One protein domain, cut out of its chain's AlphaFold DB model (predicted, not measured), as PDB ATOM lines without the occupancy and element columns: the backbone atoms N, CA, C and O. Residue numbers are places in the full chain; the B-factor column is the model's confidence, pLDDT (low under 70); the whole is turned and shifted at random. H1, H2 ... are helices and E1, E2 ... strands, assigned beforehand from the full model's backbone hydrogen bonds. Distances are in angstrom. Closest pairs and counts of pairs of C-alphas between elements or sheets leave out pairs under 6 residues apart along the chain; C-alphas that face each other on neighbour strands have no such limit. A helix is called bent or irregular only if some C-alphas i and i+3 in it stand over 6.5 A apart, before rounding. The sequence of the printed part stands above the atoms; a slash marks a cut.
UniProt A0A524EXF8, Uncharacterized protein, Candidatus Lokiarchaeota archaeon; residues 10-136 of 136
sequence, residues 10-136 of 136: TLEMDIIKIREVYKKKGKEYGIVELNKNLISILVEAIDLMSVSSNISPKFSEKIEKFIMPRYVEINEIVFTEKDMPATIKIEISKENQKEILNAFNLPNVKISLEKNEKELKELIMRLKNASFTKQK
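Overview. This is residues 10 to 136 of the 136 residues of an uncharacterized protein of Candidatus Lokiarchaeota archaeon (UniProt A0A524EXF8). A strongly twisted sheet of five strands makes a wall, and the helices gather on one side of it, with H1 in their middle. The bent helix H2 folds back along H1, H5 crosses H1, and short H4 packs on residues 45 to 49 of H1. The 127 printed residues, with five named helices and five named strands, run E1 E2 E3 H1 H2 E4 H3 H4 H5 E5. The mixed sheet has the order E1 E2 E4 E3 E5, and the class is mixed, helices and strands. The whole is compact, with a radius of gyration of the C-alphas of 14.1 A and spans of 37 by 33 by 25 A.

Arrangement. Start at the inner strands E4, residues 87 to 93, and E3, residues 28 to 35, antiparallel, with N 32 and O 90 at 2.8 A. E2, residues 15 to 18, is parallel to E4, with N 16 and O 89 at 2.8 A. Edge strand E1, residues 10 to 12, forms a hairpin with E2, N 10 and O 17 being 2.9 A apart. Edge strand E5, residues 132 to 134, is antiparallel to E3, with N 29 and O 133 at 2.9 A. H2, residues 57 to 80, was assigned as one helix by its hydrogen bonds but is bent: C-alphas 65 and 68 are 6.9 A apart, between arms H2a, residues 57 to 65, and H2b, residues 68 to 80. H2b and H3, residues 94 to 103, are on one face of the sheet: two layers, helices over strands. The hub H1, residues 36 to 50, touches H2b at a shallow tilt of 24 degrees, opposite ways; their closest C-alphas, Val 43 and Tyr 71, are 5.9 A apart. With residues 45 to 49 alone it touches H4, residues 107 to 112, the closest C-alphas being Leu 48 and Val 109, 5.9 A. With residues 37 to 42 alone it touches H5, residues 114 to 128, about perpendicular at 84 degrees, closest at C-alphas Leu 38 and Leu 123, 5.9 A. H5 is irregular: C-alphas 115 and 118 are 8.3 A apart. Every O i to N i+4 pair is within hydrogen-bond range in H1, H2a, H2b, H3 and H4; in H5 9 of 11 are.

Along the chain. Find C-alpha 10 at (25.845, -0.469, 98.532), where E1 begins. E3 runs 22.9 A from C-alpha 28 and E4 19.3 A from C-alpha 87. From C-alpha 36 at (34.754, 8.450, 110.306) H1 runs 21.4 A; H2b measures 18.0 A and H5 19.8 A. E5 ends at C-alpha 134, (28.226, 11.516, 83.900).

Size, cuts and confidence. The two C-alphas farthest apart, Lys 115 and Lys 136, are 41.3 A apart. The printed part has no cut and no long link. Mean pLDDT of the printed part is 89.9; look at residue 82 for the one value under 70.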
ATOM      1  N   THR A  10      25.165   0.833  98.606       89.94
ATOM      2  CA  THR A  10      25.845  -0.469  98.532       89.94
ATOM      3  C   THR A  10      27.301  -0.291  98.926       89.94
ATOM      4  O   THR A  10      27.969   0.615  98.427       89.94
ATOM      5  N   LEU A  11      27.796  -1.153  99.813       86.94
ATOM      6  CA  LEU A  11      29.204  -1.194 100.195       86.94
ATOM      7  C   LEU A  11      29.942  -2.236  99.345       86.94
ATOM      8  O   LEU A  11      29.601  -3.417  99.364       86.94
ATOM      9  N   GLU A  12      30.961  -1.795  98.613       85.12
ATOM     10  CA  GLU A  12      31.838  -2.643  97.801       85.12
ATOM     11  C   GLU A  12      33.289  -2.175  97.947       85.12
ATOM     12  O   GLU A  12      33.600  -1.053  97.554       85.12
ATOM     13  N   MET A  13      34.187  -3.034  98.445       83.62
ATOM     14  CA  MET A  13      35.637  -2.763  98.506       83.62
ATOM     15  C   MET A  13      35.976  -1.370  99.078       83.62
ATOM     16  O   MET A  13      36.646  -0.575  98.418       83.62
ATOM     17  N   ASP A  14      35.465  -1.050 100.270       84.75
ATOM     18  CA  ASP A  14      35.668   0.246 100.942       84.75
ATOM     19  C   ASP A  14      35.081   1.460 100.198       84.75
ATOM     20  O   ASP A  14      35.452   2.614 100.443       84.75
ATOM     21  N   ILE A  15      34.158   1.211  99.264       91.19
ATOM     22  CA  ILE A  15      33.402   2.232  98.546       91.19
ATOM     23  C   ILE A  15      31.919   2.072  98.861       91.19
ATOM     24  O   ILE A  15      31.297   1.081  98.485       91.19
ATOM     25  N   ILE A  16      31.330   3.090  99.481       92.50
ATOM     26  CA  ILE A  16      29.883   3.242  99.565       92.50
ATOM     27  C   ILE A  16      29.388   3.935  98.298       92.50
ATOM     28  O   ILE A  16      29.596   5.136  98.091       92.50
ATOM     29  N   LYS A  17      28.711   3.170  97.448       93.50
ATOM     30  CA  LYS A  17      28.072   3.652  96.223       93.50
ATOM     31  C   LYS A  17      26.593   3.917  96.452       93.50
ATOM     32  O   LYS A  17      25.954   3.292  97.293       93.50
ATOM     33  N   ILE A  18      26.040   4.823  95.657       91.31
ATOM     34  CA  ILE A  18      24.594   4.987  95.527       91.31
ATOM     35  C   ILE A  18      24.092   3.798  94.715       91.31
ATOM     36  O   ILE A  18      24.631   3.535  93.634       91.31
ATOM     37  N   ARG A  19      23.059   3.086  95.178       91.69
ATOM     38  CA  ARG A  19      22.502   1.992  94.367       91.69
ATOM     39  C   ARG A  19      21.976   2.532  93.041       91.69
ATOM     40  O   ARG A  19      21.383   3.609  92.993       91.69
ATOM     41  N   GLU A  20      22.131   1.756  91.969       89.12
ATOM     42  CA  GLU A  20      21.733   2.180  90.618       89.12
ATOM     43  C   GLU A  20      20.254   2.568  90.504       89.12
ATOM     44  O   GLU A  20      19.924   3.508  89.788       89.12
ATOM     45  N   VAL A  21      19.361   1.937  91.275       89.81
ATOM     46  CA  VAL A  21      17.929   2.294  91.296       89.81
ATOM     47  C   VAL A  21      17.666   3.733  91.771       89.81
ATOM     48  O   VAL A  21      16.660   4.326  91.389       89.81
ATOM     49  N   TYR A  22      18.582   4.324  92.550       89.25
ATOM     50  CA  TYR A  22      18.512   5.720  93.002       89.25
ATOM     51  C   TYR A  22      19.367   6.666  92.152       89.25
ATOM     52  O   TYR A  22      19.364   7.885  92.381       89.25
ATOM     53  N   LYS A  23      20.092   6.149  91.151       90.62
ATOM     54  CA  LYS A  23      20.825   6.988  90.206       90.62
ATOM     55  C   LYS A  23      19.899   7.506  89.113       90.62
ATOM     56  O   LYS A  23      19.045   6.813  88.570       90.62
ATOM     57  N   LYS A  24      20.082   8.777  88.767       89.88
ATOM     58  CA  LYS A  24      19.335   9.459  87.711       89.88
ATOM     59  C   LYS A  24      20.207   9.526  86.462       89.88
ATOM     60  O   LYS A  24      21.306  10.080  86.500       89.88
ATOM     61  N   LYS A  25      19.695   9.005  85.342       90.69
ATOM     62  CA  LYS A  25      20.377   9.076  84.040       90.69
ATOM     63  C   LYS A  25      20.742  10.515  83.682       90.69
ATOM     64  O   LYS A  25      19.968  11.446  83.915       90.69
ATOM     65  N   GLY A  26      21.936  10.698  83.124       91.00
ATOM     66  CA  GLY A  26      22.448  12.004  82.723       91.00
ATOM     67  C   GLY A  26      22.910  12.910  83.869       91.00
ATOM     68  O   GLY A  26      23.382  14.013  83.585       91.00
ATOM     69  N   LYS A  27      22.814  12.475  85.135       93.38
ATOM     70  CA  LYS A  27      23.419  13.173  86.278       93.38
ATOM     71  C   LYS A  27      24.871  12.759  86.467       93.38
ATOM     72  O   LYS A  27      25.311  11.725  85.980       93.38
ATOM     73  N   GLU A  28      25.616  13.607  87.161       95.94
ATOM     74  CA  GLU A  28      27.030  13.400  87.442       95.94
ATOM     75  C   GLU A  28      27.233  12.887  88.872       95.94
ATOM     76  O   GLU A  28      26.636  13.419  89.814       95.94
ATOM     77  N   TYR A  29      28.101  11.889  89.016       95.94
ATOM     78  CA  TYR A  29      28.463  11.249  90.278       95.94
ATOM     79  C   TYR A  29      29.985  11.225  90.420       95.94
ATOM     80  O   TYR A  29      30.707  11.089  89.430       95.94
ATOM     81  N   GLY A  30      30.473  11.427  91.636       95.81
ATOM     82  CA  GLY A  30      31.896  11.482  91.954       95.81
ATOM     83  C   GLY A  30      32.193  10.754  93.252       95.81
ATOM     84  O   GLY A  30      31.281  10.487  94.023       95.81
ATOM     85  N   ILE A  31      33.460  10.429  93.490       95.69
ATOM     86  CA  ILE A  31      33.901   9.755  94.714       95.69
ATOM     87  C   ILE A  31      34.620  10.754  95.619       95.69
ATOM     88  O   ILE A  31      35.458  11.528  95.153       95.69
ATOM     89  N   VAL A  32      34.313  10.704  96.912       96.00
ATOM     90  CA  VAL A  32      34.964  11.494  97.960       96.00
ATOM     91  C   VAL A  32      35.493  10.551  99.024       96.00
ATOM     92  O   VAL A  32      34.763   9.696  99.509       96.00
ATOM     93  N   GLU A  33      36.760  10.697  99.386       94.94
ATOM     94  CA  GLU A  33      37.373   9.909 100.451       94.94
ATOM     95  C   GLU A  33      37.255  10.648 101.785       94.94
ATOM     96  O   GLU A  33      37.774  11.760 101.919       94.94
ATOM     97  N   LEU A  34      36.566  10.038 102.750       95.06
ATOM     98  CA  LEU A  34      36.298  10.590 104.075       95.06
ATOM     99  C   LEU A  34      36.691   9.580 105.160       95.06
ATOM    100  O   LEU A  34      36.547   8.377 104.981       95.06
ATOM    101  N   ASN A  35      37.165  10.064 106.306       92.81
ATOM    102  CA  ASN A  35      37.298   9.240 107.511       92.81
ATOM    103  C   ASN A  35      36.013   9.321 108.359       92.81
ATOM    104  O   ASN A  35      35.124  10.128 108.075       92.81
ATOM    105  N   LYS A  36      35.936   8.515 109.426       90.25
ATOM    106  CA  LYS A  36      34.754   8.450 110.306       90.25
ATOM    107  C   LYS A  36      34.355   9.818 110.874       90.25
ATOM    108  O   LYS A  36      33.181  10.165 110.836       90.25
ATOM    109  N   ASN A  37      35.327  10.626 111.305       92.25
ATOM    110  CA  ASN A  37      35.063  11.958 111.856       92.25
ATOM    111  C   ASN A  37      34.438  12.883 110.804       92.25
ATOM    112  O   ASN A  37      33.440  13.540 111.077       92.25
ATOM    113  N   LEU A  38      34.979  12.903 109.582       94.94
ATOM    114  CA  LEU A  38      34.437  13.726 108.495       94.94
ATOM    115  C   LEU A  38      33.017  13.299 108.097       94.94
ATOM    116  O   LEU A  38      32.218  14.147 107.704       94.94
ATOM    117  N   ILE A  39      32.692  12.011 108.211       93.56
ATOM    118  CA  ILE A  39      31.342  11.487 107.959       93.56
ATOM    119  C   ILE A  39      30.377  11.937 109.047       93.56
ATOM    120  O   ILE A  39      29.302  12.430 108.716       93.56
ATOM    121  N   SER A  40      30.765  11.849 110.320       91.88
ATOM    122  CA  SER A  40      29.940  12.355 111.421       91.88
ATOM    123  C   SER A  40      29.662  13.851 111.274       91.88
ATOM    124  O   SER A  40      28.508  14.259 111.361       91.88
ATOM    125  N   ILE A  41      30.683  14.651 110.941       93.25
ATOM    126  CA  ILE A  41      30.513  16.087 110.670       93.25
ATOM    127  C   ILE A  41      29.602  16.326 109.465       93.25
ATOM    128  O   ILE A  41      28.789  17.244 109.484       93.25
ATOM    129  N   LEU A  42      29.705  15.513 108.412       93.75
ATOM    130  CA  LEU A  42      28.833  15.631 107.246       93.75
ATOM    131  C   LEU A  42      27.366  15.364 107.600       93.75
ATOM    132  O   LEU A  42      26.496  16.117 107.168       93.75
ATOM    133  N   VAL A  43      27.094  14.324 108.388       93.00
ATOM    134  CA  VAL A  43      25.741  13.968 108.842       93.00
ATOM    135  C   VAL A  43      25.175  15.065 109.738       93.00
ATOM    136  O   VAL A  43      24.084  15.562 109.469       93.00
ATOM    137  N   GLU A  44      25.941  15.502 110.740       92.12
ATOM    138  CA  GLU A  44      25.559  16.592 111.645       92.12
ATOM    139  C   GLU A  44      25.282  17.884 110.871       92.12
ATOM    140  O   GLU A  44      24.282  18.561 111.097       92.12
ATOM    141  N   ALA A  45      26.123  18.212 109.889       91.00
ATOM    142  CA  ALA A  45      25.908  19.384 109.064       91.00
ATOM    143  C   ALA A  45      24.602  19.282 108.270       91.00
ATOM    144  O   ALA A  45      23.842  20.243 108.256       91.00
ATOM    145  N   ILE A  46      24.308  18.139 107.641       91.50
ATOM    146  CA  ILE A  46      23.056  17.930 106.894       91.50
ATOM    147  C   ILE A  46      21.837  18.058 107.818       91.50
ATOM    148  O   ILE A  46      20.816  18.609 107.399       91.50
ATOM    149  N   ASP A  47      21.954  17.622 109.071       90.50
ATOM    150  CA  ASP A  47      20.887  17.726 110.070       90.50
ATOM    151  C   ASP A  47      20.601  19.188 110.404       90.50
ATOM    152  O   ASP A  47      19.485  19.677 110.221       90.50
ATOM    153  N   LEU A  48      21.654  19.939 110.725       90.81
ATOM    154  CA  LEU A  48      21.583  21.379 110.967       90.81
ATOM    155  C   LEU A  48      21.046  22.151 109.755       90.81
ATOM    156  O   LEU A  48      20.376  23.177 109.909       90.81
ATOM    157  N   MET A  49      21.344  21.697 108.536       88.50
ATOM    158  CA  MET A  49      20.820  22.311 107.316       88.50
ATOM    159  C   MET A  49      19.313  22.100 107.187       88.50
ATOM    160  O   MET A  49      18.625  23.045 106.808       88.50
ATOM    161  N   SER A  50      18.805  20.905 107.511       86.50
ATOM    162  CA  SER A  50      17.391  20.537 107.338       86.50
ATOM    163  C   SER A  50      16.434  21.467 108.092       86.50
ATOM    164  O   SER A  50      15.394  21.850 107.553       86.50
ATOM    165  N   VAL A  51      16.849  21.919 109.280       86.00
ATOM    166  CA  VAL A  51      16.085  22.805 110.171       86.00
ATOM    167  C   VAL A  51      16.402  24.296 109.990       86.00
ATOM    168  O   VAL A  51      15.905  25.139 110.738       86.00
ATOM    169  N   SER A  52      17.253  24.662 109.025       84.56
ATOM    170  CA  SER A  52      17.652  26.057 108.825       84.56
ATOM    171  C   SER A  52      16.541  26.873 108.157       84.56
ATOM    172  O   SER A  52      16.099  26.567 107.053       84.56
ATOM    173  N   SER A  53      16.158  27.999 108.763       82.12
ATOM    174  CA  SER A  53      15.202  28.953 108.173       82.12
ATOM    175  C   SER A  53      15.726  29.660 106.913       82.12
ATOM    176  O   SER A  53      14.963  30.304 106.197       82.12
ATOM    177  N   ASN A  54      17.027  29.537 106.632       81.06
ATOM    178  CA  ASN A  54      17.703  30.167 105.500       81.06
ATOM    179  C   ASN A  54      17.717  29.305 104.226       81.06
ATOM    180  O   ASN A  54      18.256  29.740 103.207       81.06
ATOM    181  N   ILE A  55      17.155  28.092 104.259       80.69
ATOM    182  CA  ILE A  55      16.983  27.263 103.063       80.69
ATOM    183  C   ILE A  55      15.526  27.229 102.611       80.69
ATOM    184  O   ILE A  55      14.597  27.353 103.401       80.69
ATOM    185  N   SER A  56      15.309  27.056 101.305       83.19
ATOM    186  CA  SER A  56      13.949  26.954 100.772       83.19
ATOM    187  C   SER A  56      13.241  25.706 101.325       83.19
ATOM    188  O   SER A  56      13.888  24.654 101.371       83.19
ATOM    189  N   PRO A  57      11.922  25.750 101.600       85.12
ATOM    190  CA  PRO A  57      11.166  24.583 102.067       85.12
ATOM    191  C   PRO A  57      11.327  23.351 101.169       85.12
ATOM    192  O   PRO A  57      11.522  22.243 101.649       85.12
ATOM    193  N   LYS A  58      11.371  23.554  99.845       84.94
ATOM    194  CA  LYS A  58      11.610  22.486  98.861       84.94
ATOM    195  C   LYS A  58      12.956  21.775  99.054       84.94
ATOM    196  O   LYS A  58      13.073  20.586  98.774       84.94
ATOM    197  N   PHE A  59      13.987  22.511  99.464       82.94
ATOM    198  CA  PHE A  59      15.305  21.937  99.717       82.94
ATOM    199  C   PHE A  59      15.358  21.247 101.083       82.94
ATOM    200  O   PHE A  59      15.915  20.160 101.164       82.94
ATOM    201  N   SER A  60      14.709  21.808 102.108       86.88
ATOM    202  CA  SER A  60      14.530  21.140 103.407       86.88
ATOM    203  C   SER A  60      13.824  19.785 103.236       86.88
ATOM    204  O   SER A  60      14.379  18.753 103.603       86.88
ATOM    205  N   GLU A  61      12.710  19.745 102.499       87.81
ATOM    206  CA  GLU A  61      12.000  18.500 102.174       87.81
ATOM    207  C   GLU A  61      12.881  17.512 101.384       87.81
ATOM    208  O   GLU A  61      12.844  16.300 101.605       87.81
ATOM    209  N   LYS A  62      13.713  18.016 100.460       87.50
ATOM    210  CA  LYS A  62      14.682  17.185  99.733       87.50
ATOM    211  C   LYS A  62      15.740  16.602 100.674       87.50
ATOM    212  O   LYS A  62      16.148  15.455 100.470       87.50
ATOM    213  N   ILE A  63      16.188  17.365 101.673       88.94
ATOM    214  CA  ILE A  63      17.128  16.874 102.678       88.94
ATOM    215  C   ILE A  63      16.489  15.721 103.441       88.94
ATOM    216  O   ILE A  63      17.026  14.617 103.397       88.94
ATOM    217  N   GLU A  64      15.328  15.949 104.044       88.62
ATOM    218  CA  GLU A  64      14.631  14.963 104.873       88.62
ATOM    219  C   GLU A  64      14.311  13.669 104.115       88.62
ATOM    220  O   GLU A  64      14.531  12.578 104.632       88.62
ATOM    221  N   LYS A  65      13.833  13.766 102.869       87.56
ATOM    222  CA  LYS A  65      13.362  12.592 102.110       87.56
ATOM    223  C   LYS A  65      14.453  11.829 101.361       87.56
ATOM    224  O   LYS A  65      14.253  10.665 101.024       87.56
ATOM    225  N   PHE A  66      15.567  12.477 101.016       85.94
ATOM    226  CA  PHE A  66      16.542  11.884 100.090       85.94
ATOM    227  C   PHE A  66      17.997  12.008 100.528       85.94
ATOM    228  O   PHE A  66      18.772  11.084 100.290       85.94
ATOM    229  N   ILE A  67      18.406  13.144 101.099       89.31
ATOM    230  CA  ILE A  67      19.818  13.365 101.443       89.31
ATOM    231  C   ILE A  67      20.110  12.758 102.814       89.31
ATOM    232  O   ILE A  67      21.014  11.936 102.922       89.31
ATOM    233  N   MET A  68      19.334  13.117 103.834       90.75
ATOM    234  CA  MET A  68      19.555  12.682 105.207       90.75
ATOM    235  C   MET A  68      19.504  11.155 105.366       90.75
ATOM    236  O   MET A  68      20.497  10.608 105.845       90.75
ATOM    237  N   PRO A  69      18.464  10.430 104.896       90.75
ATOM    238  CA  PRO A  69      18.388   8.977 105.084       90.75
ATOM    239  C   PRO A  69      19.617   8.250 104.531       90.75
ATOM    240  O   PRO A  69      20.143   7.320 105.133       90.75
ATOM    241  N   ARG A  70      20.136   8.747 103.408       91.44
ATOM    242  CA  ARG A  70      21.323   8.211 102.759       91.44
ATOM    243  C   ARG A  70      22.598   8.410 103.585       91.44
ATOM    244  O   ARG A  70      23.451   7.527 103.587       91.44
ATOM    245  N   TYR A  71      22.774   9.573 104.212       91.31
ATOM    246  CA  TYR A  71      23.961   9.846 105.028       91.31
ATOM    247  C   TYR A  71      23.871   9.220 106.419       91.31
ATOM    248  O   TYR A  71      24.902   8.807 106.944       91.31
ATOM    249  N   VAL A  72      22.664   9.064 106.966       90.69
ATOM    250  CA  VAL A  72      22.421   8.239 108.158       90.69
ATOM    251  C   VAL A  72      22.837   6.795 107.890       90.69
ATOM    252  O   VAL A  72      23.646   6.265 108.642       90.69
ATOM    253  N   GLU A  73      22.412   6.202 106.770       90.94
ATOM    254  CA  GLU A  73      22.841   4.852 106.372       90.94
ATOM    255  C   GLU A  73      24.365   4.731 106.246       90.94
ATOM    256  O   GLU A  73      24.962   3.784 106.751       90.94
ATOM    257  N   ILE A  74      25.019   5.706 105.605       91.31
ATOM    258  CA  ILE A  74      26.486   5.753 105.510       91.31
ATOM    259  C   ILE A  74      27.116   5.753 106.906       91.31
ATOM    260  O   ILE A  74      28.071   5.017 107.149       91.31
ATOM    261  N   ASN A  75      26.603   6.582 107.815       90.75
ATOM    262  CA  ASN A  75      27.106   6.669 109.179       90.75
ATOM    263  C   ASN A  75      26.923   5.336 109.913       90.75
ATOM    264  O   ASN A  75      27.862   4.827 110.515       90.75
ATOM    265  N   GLU A  76      25.754   4.713 109.809       88.88
ATOM    266  CA  GLU A  76      25.497   3.409 110.419       88.88
ATOM    267  C   GLU A  76      26.440   2.324 109.893       88.88
ATOM    268  O   GLU A  76      27.042   1.613 110.700       88.88
ATOM    269  N   ILE A  77      26.641   2.234 108.573       88.31
ATOM    270  CA  ILE A  77      27.591   1.296 107.954       88.31
ATOM    271  C   ILE A  77      28.994   1.490 108.557       88.31
ATOM    272  O   ILE A  77      29.624   0.543 109.027       88.31
ATOM    273  N   VAL A  78      29.456   2.739 108.619       87.31
ATOM    274  CA  VAL A  78      30.806   3.099 109.082       87.31
ATOM    275  C   VAL A  78      31.030   2.817 110.572       87.31
ATOM    276  O   VAL A  78      32.150   2.486 110.985       87.31
ATOM    277  N   PHE A  79      29.992   2.969 111.394       84.94
ATOM    278  CA  PHE A  79      30.074   2.793 112.846       84.94
ATOM    279  C   PHE A  79      29.688   1.385 113.322       84.94
ATOM    280  O   PHE A  79      30.046   1.019 114.441       84.94
ATOM    281  N   THR A  80      29.035   0.578 112.483       83.50
ATOM    282  CA  THR A  80      28.671  -0.812 112.811       83.50
ATOM    283  C   THR A  80      29.754  -1.810 112.397       83.50
ATOM    284  O   THR A  80      29.963  -2.817 113.079       83.50
ATOM    285  N   GLU A  81      30.486  -1.547 111.311       78.69
ATOM    286  CA  GLU A  81      31.526  -2.458 110.830       78.69
ATOM    287  C   GLU A  81      32.843  -2.306 111.613       78.69
ATOM    288  O   GLU A  81      33.513  -1.266 111.580       78.69
ATOM    289  N   LYS A  82      33.219  -3.378 112.327       66.69
ATOM    290  CA  LYS A  82      34.409  -3.427 113.196       66.69
ATOM    291  C   LYS A  82      35.731  -3.277 112.439       66.69
ATOM    292  O   LYS A  82      36.645  -2.665 112.982       66.69
ATOM    293  N   ASP A  83      35.800  -3.771 111.203       74.44
ATOM    294  CA  ASP A  83      37.028  -3.824 110.394       74.44
ATOM    295  C   ASP A  83      37.063  -2.767 109.276       74.44
ATOM    296  O   ASP A  83      37.774  -2.912 108.284       74.44
ATOM    297  N   MET A  84      36.294  -1.686 109.435       74.81
ATOM    298  CA  MET A  84      36.282  -0.580 108.478       74.81
ATOM    299  C   MET A  84      37.667   0.077 108.347       74.81
ATOM    300  O   MET A  84      38.310   0.366 109.365       74.81
ATOM    301  N   PRO A  85      38.101   0.406 107.119       81.06
ATOM    302  CA  PRO A  85      39.337   1.143 106.890       81.06
ATOM    303  C   PRO A  85      39.303   2.535 107.539       81.06
ATOM    304  O   PRO A  85      38.248   3.111 107.816       81.06
ATOM    305  N   ALA A  86      40.491   3.112 107.749       85.12
ATOM    306  CA  ALA A  86      40.634   4.455 108.317       85.12
ATOM    307  C   ALA A  86      39.964   5.541 107.452       85.12
ATOM    308  O   ALA A  86      39.485   6.551 107.976       85.12
ATOM    309  N   THR A  87      39.922   5.325 106.137       90.44
ATOM    310  CA  THR A  87      39.221   6.160 105.164       90.44
ATOM    311  C   THR A  87      38.329   5.305 104.280       90.44
ATOM    312  O   THR A  87      38.674   4.187 103.909       90.44
ATOM    313  N   ILE A  88      37.175   5.854 103.927       91.69
ATOM    314  CA  ILE A  88      36.164   5.226 103.089       91.69
ATOM    315  C   ILE A  88      35.810   6.155 101.939       91.69
ATOM    316  O   ILE A  88      35.753   7.380 102.072       91.69
ATOM    317  N   LYS A  89      35.576   5.560 100.777       94.31
ATOM    318  CA  LYS A  89      35.160   6.276  99.579       94.31
ATOM    319  C   LYS A  89      33.644   6.318  99.527       94.31
ATOM    320  O   LYS A  89      32.985   5.296  99.635       94.31
ATOM    321  N   ILE A  90      33.084   7.497  99.325       94.75
ATOM    322  CA  ILE A  90      31.645   7.713  99.254       94.75
ATOM    323  C   ILE A  90      31.332   8.326  97.902       94.75
ATOM    324  O   ILE A  90      31.876   9.367  97.532       94.75
ATOM    325  N   GLU A  91      30.445   7.684  97.155       95.38
ATOM    326  CA  GLU A  91      29.904   8.260  95.935       95.38
ATOM    327  C   GLU A  91      28.968   9.422  96.280       95.38
ATOM    328  O   GLU A  91      28.198   9.361  97.223       95.38
ATOM    329  N   ILE A  92      28.985  10.517  95.542       94.88
ATOM    330  CA  ILE A  92      28.096  11.654  95.767       94.88
ATOM    331  C   ILE A  92      27.655  12.206  94.422       94.88
ATOM    332  O   ILE A  92      28.443  12.298  93.482       94.88
ATOM    333  N   SER A  93      26.383  12.586  94.308       93.88
ATOM    334  CA  SER A  93      25.926  13.306  93.124       93.88
ATOM    335  C   SER A  93      26.455  14.743  93.149       93.88
ATOM    336  O   SER A  93      26.512  15.385  94.201       93.88
ATOM    337  N   LYS A  94      26.796  15.291  91.982       94.62
ATOM    338  CA  LYS A  94      27.260  16.686  91.854       94.62
ATOM    339  C   LYS A  94      26.228  17.698  92.356       94.62
ATOM    340  O   LYS A  94      26.574  18.745  92.889       94.62
ATOM    341  N   GLU A  95      24.947  17.369  92.201       91.00
ATOM    342  CA  GLU A  95      23.837  18.182  92.698       91.00
ATOM    343  C   GLU A  95      23.836  18.253  94.231       91.00
ATOM    344  O   GLU A  95      23.821  19.351  94.784       91.00
ATOM    345  N   ASN A  96      23.949  17.105  94.910       89.38
ATOM    346  CA  ASN A  96      24.001  17.065  96.371       89.38
ATOM    347  C   ASN A  96      25.297  17.698  96.893       89.38
ATOM    348  O   ASN A  96      25.263  18.400  97.896       89.38
ATOM    349  N   GLN A  97      26.430  17.503  96.206       93.19
ATOM    350  CA  GLN A  97      27.692  18.155  96.562       93.19
ATOM    351  C   GLN A  97      27.557  19.682  96.561       93.19
ATOM    352  O   GLN A  97      27.946  20.330  97.532       93.19
ATOM    353  N   LYS A  98      26.960  20.261  95.511       91.25
ATOM    354  CA  LYS A  98      26.741  21.710  95.418       91.25
ATOM    355  C   LYS A  98      25.839  22.215  96.541       91.25
ATOM    356  O   LYS A  98      26.123  23.245  97.146       91.25
ATOM    357  N   GLU A  99      24.753  21.500  96.800       86.56
ATOM    358  CA  GLU A  99      23.795  21.841  97.846       86.56
ATOM    359  C   GLU A  99      24.432  21.812  99.243       86.56
ATOM    360  O   GLU A  99      24.340  22.799  99.969       86.56
ATOM    361  N   ILE A 100      25.164  20.746  99.570       89.69
ATOM    362  CA  ILE A 100      25.890  20.602 100.839       89.69
ATOM    363  C   ILE A 100      26.945  21.709 100.992       89.69
ATOM    364  O   ILE A 100      27.010  22.368 102.029       89.69
ATOM    365  N   LEU A 101      27.731  21.981  99.943       92.50
ATOM    366  CA  LEU A 101      28.747  23.039  99.971       92.50
ATOM    367  C   LEU A 101      28.157  24.431 100.200       92.50
ATOM    368  O   LEU A 101      28.733  25.230 100.940       92.50
ATOM    369  N   ASN A 102      27.024  24.732  99.568       85.62
ATOM    370  CA  ASN A 102      26.322  25.990  99.802       85.62
ATOM    371  C   ASN A 102      25.857  26.082 101.253       85.62
ATOM    372  O   ASN A 102      25.993  27.127 101.886       85.62
ATOM    373  N   ALA A 103      25.345  24.978 101.779       81.19
ATOM    374  CA  ALA A 103      24.714  24.928 103.077       81.19
ATOM    375  C   ALA A 103      25.721  24.978 104.250       81.19
ATOM    376  O   ALA A 103      25.387  25.487 105.316       81.19
ATOM    377  N   PHE A 104      26.999  24.631 104.042       89.31
ATOM    378  CA  PHE A 104      28.065  24.936 105.014       89.31
ATOM    379  C   PHE A 104      28.285  26.437 105.247       89.31
ATOM    380  O   PHE A 104      28.922  26.828 106.225       89.31
ATOM    381  N   ASN A 105      27.779  27.302 104.363       86.56
ATOM    382  CA  ASN A 105      27.884  28.742 104.565       86.56
ATOM    383  C   ASN A 105      26.812  29.308 105.507       86.56
ATOM    384  O   ASN A 105      26.913  30.481 105.876       86.56
ATOM    385  N   LEU A 106      25.822  28.502 105.902       87.56
ATOM    386  CA  LEU A 106      24.716  28.937 106.748       87.56
ATOM    387  C   LEU A 106      25.198  29.269 108.172       87.56
ATOM    388  O   LEU A 106      25.993  28.510 108.733       87.56
ATOM    389  N   PRO A 107      24.709  30.363 108.791       88.38
ATOM    390  CA  PRO A 107      25.159  30.780 110.119       88.38
ATOM    391  C   PRO A 107      24.997  29.700 111.192       88.38
ATOM    392  O   PRO A 107      25.921  29.467 111.961       88.38
ATOM    393  N   ASN A 108      23.858  29.002 111.214       89.00
ATOM    394  CA  ASN A 108      23.589  27.963 112.208       89.00
ATOM    395  C   ASN A 108      24.541  26.765 112.071       89.00
ATOM    396  O   ASN A 108      24.984  26.228 113.081       89.00
ATOM    397  N   VAL A 109      24.908  26.395 110.840       90.06
ATOM    398  CA  VAL A 109      25.887  25.329 110.580       90.06
ATOM    399  C   VAL A 109      27.278  25.766 111.035       90.06
ATOM    400  O   VAL A 109      27.941  25.030 111.759       90.06
ATOM    401  N   LYS A 110      27.704  26.988 110.682       89.19
ATOM    402  CA  LYS A 110      29.016  27.524 111.085       89.19
ATOM    403  C   LYS A 110      29.179  27.609 112.596       89.19
ATOM    404  O   LYS A 110      30.204  27.182 113.110       89.19
ATOM    405  N   ILE A 111      28.183  28.166 113.283       91.44
ATOM    406  CA  ILE A 111      28.219  28.352 114.738       91.44
ATOM    407  C   ILE A 111      28.235  26.992 115.442       91.44
ATOM    408  O   ILE A 111      29.044  26.772 116.336       91.44
ATOM    409  N   SER A 112      27.380  26.056 115.020       91.62
ATOM    410  CA  SER A 112      27.282  24.748 115.683       91.62
ATOM    411  C   SER A 112      28.545  23.904 115.491       91.62
ATOM    412  O   SER A 112      28.969  23.212 116.412       91.62
ATOM    413  N   LEU A 113      29.191  24.011 114.327       92.00
ATOM    414  CA  LEU A 113      30.402  23.261 113.986       92.00
ATOM    415  C   LEU A 113      31.703  24.032 114.258       92.00
ATOM    416  O   LEU A 113      32.769  23.584 113.841       92.00
ATOM    417  N   GLU A 114      31.656  25.162 114.970       92.31
ATOM    418  CA  GLU A 114      32.838  25.990 115.259       92.31
ATOM    419  C   GLU A 114      33.923  25.201 116.010       92.31
ATOM    420  O   GLU A 114      35.111  25.315 115.720       92.31
ATOM    421  N   LYS A 115      33.522  24.311 116.925       93.25
ATOM    422  CA  LYS A 115      34.454  23.440 117.665       93.25
ATOM    423  C   LYS A 115      35.140  22.388 116.783       93.25
ATOM    424  O   LYS A 115      36.182  21.876 117.174       93.25
ATOM    425  N   ASN A 116      34.573  22.105 115.611       94.12
ATOM    426  CA  ASN A 116      35.067  21.154 114.615       94.12
ATOM    427  C   ASN A 116      35.538  21.886 113.341       94.12
ATOM    428  O   ASN A 116      35.453  21.350 112.234       94.12
ATOM    429  N   GLU A 117      35.988  23.144 113.458       92.19
ATOM    430  CA  GLU A 117      36.308  23.994 112.302       92.19
ATOM    431  C   GLU A 117      37.359  23.358 111.377       92.19
ATOM    432  O   GLU A 117      37.281  23.484 110.150       92.19
ATOM    433  N   LYS A 118      38.343  22.654 111.949       94.62
ATOM    434  CA  LYS A 118      39.401  21.982 111.188       94.62
ATOM    435  C   LYS A 118      38.825  20.852 110.332       94.62
ATOM    436  O   LYS A 118      39.098  20.801 109.132       94.62
ATOM    437  N   GLU A 119      38.012  19.989 110.926       94.62
ATOM    438  CA  GLU A 119      37.330  18.878 110.265       94.62
ATOM    439  C   GLU A 119      36.351  19.397 109.209       94.62
ATOM    440  O   GLU A 119      36.317  18.884 108.092       94.62
ATOM    441  N   LEU A 120      35.613  20.469 109.508       93.50
ATOM    442  CA  LEU A 120      34.712  21.115 108.555       93.50
ATOM    443  C   LEU A 120      35.475  21.679 107.346       93.50
ATOM    444  O   LEU A 120      35.065  21.475 106.201       93.50
ATOM    445  N   LYS A 121      36.605  22.360 107.569       94.50
ATOM    446  CA  LYS A 121      37.478  22.861 106.492       94.50
ATOM    447  C   LYS A 121      38.022  21.720 105.635       94.50
ATOM    448  O   LYS A 121      38.018  21.835 104.406       94.50
ATOM    449  N   GLU A 122      38.454  20.623 106.255       96.25
ATOM    450  CA  GLU A 122      38.899  19.435 105.526       96.25
ATOM    451  C   GLU A 122      37.757  18.826 104.703       96.25
ATOM    452  O   GLU A 122      37.929  18.608 103.502       96.25
ATOM    453  N   LEU A 123      36.577  18.626 105.291       95.81
ATOM    454  CA  LEU A 123      35.395  18.102 104.602       95.81
ATOM    455  C   LEU A 123      35.033  18.951 103.376       95.81
ATOM    456  O   LEU A 123      34.849  18.418 102.278       95.81
ATOM    457  N   ILE A 124      34.994  20.279 103.531       95.56
ATOM    458  CA  ILE A 124      34.740  21.224 102.434       95.56
ATOM    459  C   ILE A 124      35.781  21.060 101.322       95.56
ATOM    460  O   ILE A 124      35.425  21.038 100.141       95.56
ATOM    461  N   MET A 125      37.064  20.951 101.674       96.75
ATOM    462  CA  MET A 125      38.140  20.765 100.701       96.75
ATOM    463  C   MET A 125      37.989  19.440  99.939       96.75
ATOM    464  O   MET A 125      38.069  19.433  98.709       96.75
ATOM    465  N   ARG A 126      37.712  18.333 100.639       95.94
ATOM    466  CA  ARG A 126      37.495  17.006 100.032       95.94
ATOM    467  C   ARG A 126      36.316  17.024  99.059       95.94
ATOM    468  O   ARG A 126      36.443  16.545  97.935       95.94
ATOM    469  N   LEU A 127      35.202  17.646  99.450       95.62
ATOM    470  CA  LEU A 127      34.010  17.782  98.606       95.62
ATOM    471  C   LEU A 127      34.253  18.659  97.370       95.62
ATOM    472  O   LEU A 127      33.706  18.373  96.305       95.62
ATOM    473  N   LYS A 128      35.060  19.722  97.478       94.94
ATOM    474  CA  LYS A 128      35.416  20.590  96.339       94.94
ATOM    475  C   LYS A 128      36.325  19.900  95.324       94.94
ATOM    476  O   LYS A 128      36.185  20.156  94.133       94.94
ATOM    477  N   ASN A 129      37.213  19.023  95.787       94.25
ATOM    478  CA  ASN A 129      38.186  18.323  94.944       94.25
ATOM    479  C   ASN A 129      37.631  17.035  94.307       94.25
ATOM    480  O   ASN A 129      38.350  16.340  93.587       94.25
ATOM    481  N   ALA A 130      36.363  16.706  94.561       93.88
ATOM    482  CA  ALA A 130      35.703  15.548  93.979       93.88
ATOM    483  C   ALA A 130      35.658  15.649  92.446       93.88
ATOM    484  O   ALA A 130      35.198  16.643  91.880       93.88
ATOM    485  N   SER A 131      36.107  14.595  91.765       92.62
ATOM    486  CA  SER A 131      35.982  14.468  90.311       92.62
ATOM    487  C   SER A 131      34.676  13.770  89.953       92.62
ATOM    488  O   SER A 131      34.326  12.759  90.560       92.62
ATOM    489  N   PHE A 132      33.961  14.300  88.961       94.88
ATOM    490  CA  PHE A 132      32.620  13.846  88.601       94.88
ATOM    491  C   PHE A 132      32.571  13.269  87.191       94.88
ATOM    492  O   PHE A 132      33.141  13.829  86.257       94.88
ATOM    493  N   THR A 133      31.839  12.169  87.038       92.25
ATOM    494  CA  THR A 133      31.580  11.514  85.754       92.25
ATOM    495  C   THR A 133      30.077  11.412  85.526       92.25
ATOM    496  O   THR A 133      29.304  11.186  86.456       92.25
ATOM    497  N   LYS A 134      29.640  11.602  84.278       91.75
ATOM    498  CA  LYS A 134      28.226  11.516  83.900       91.75
ATOM    499  C   LYS A 134      27.762  10.055  83.853       91.75
ATOM    500  O   LYS A 134      28.387   9.244  83.171       91.75
ATOM    501  N   GLN A 135      26.646   9.749  84.516       87.00
ATOM    502  CA  GLN A 135      25.965   8.457  84.416       87.00
ATOM    503  C   GLN A 135      25.408   8.294  82.999       87.00
ATOM    504  O   GLN A 135      24.622   9.137  82.541       87.00
ATOM    505  N   LYS A 136      25.859   7.238  82.315       77.25
ATOM    506  CA  LYS A 136      25.440   6.885  80.953       77.25
ATOM    507  C   LYS A 136      24.025   6.310  80.921       77.25
ATOM    508  O   LYS A 136      23.604   5.689  81.921       77.25
TER     509      LYS A 136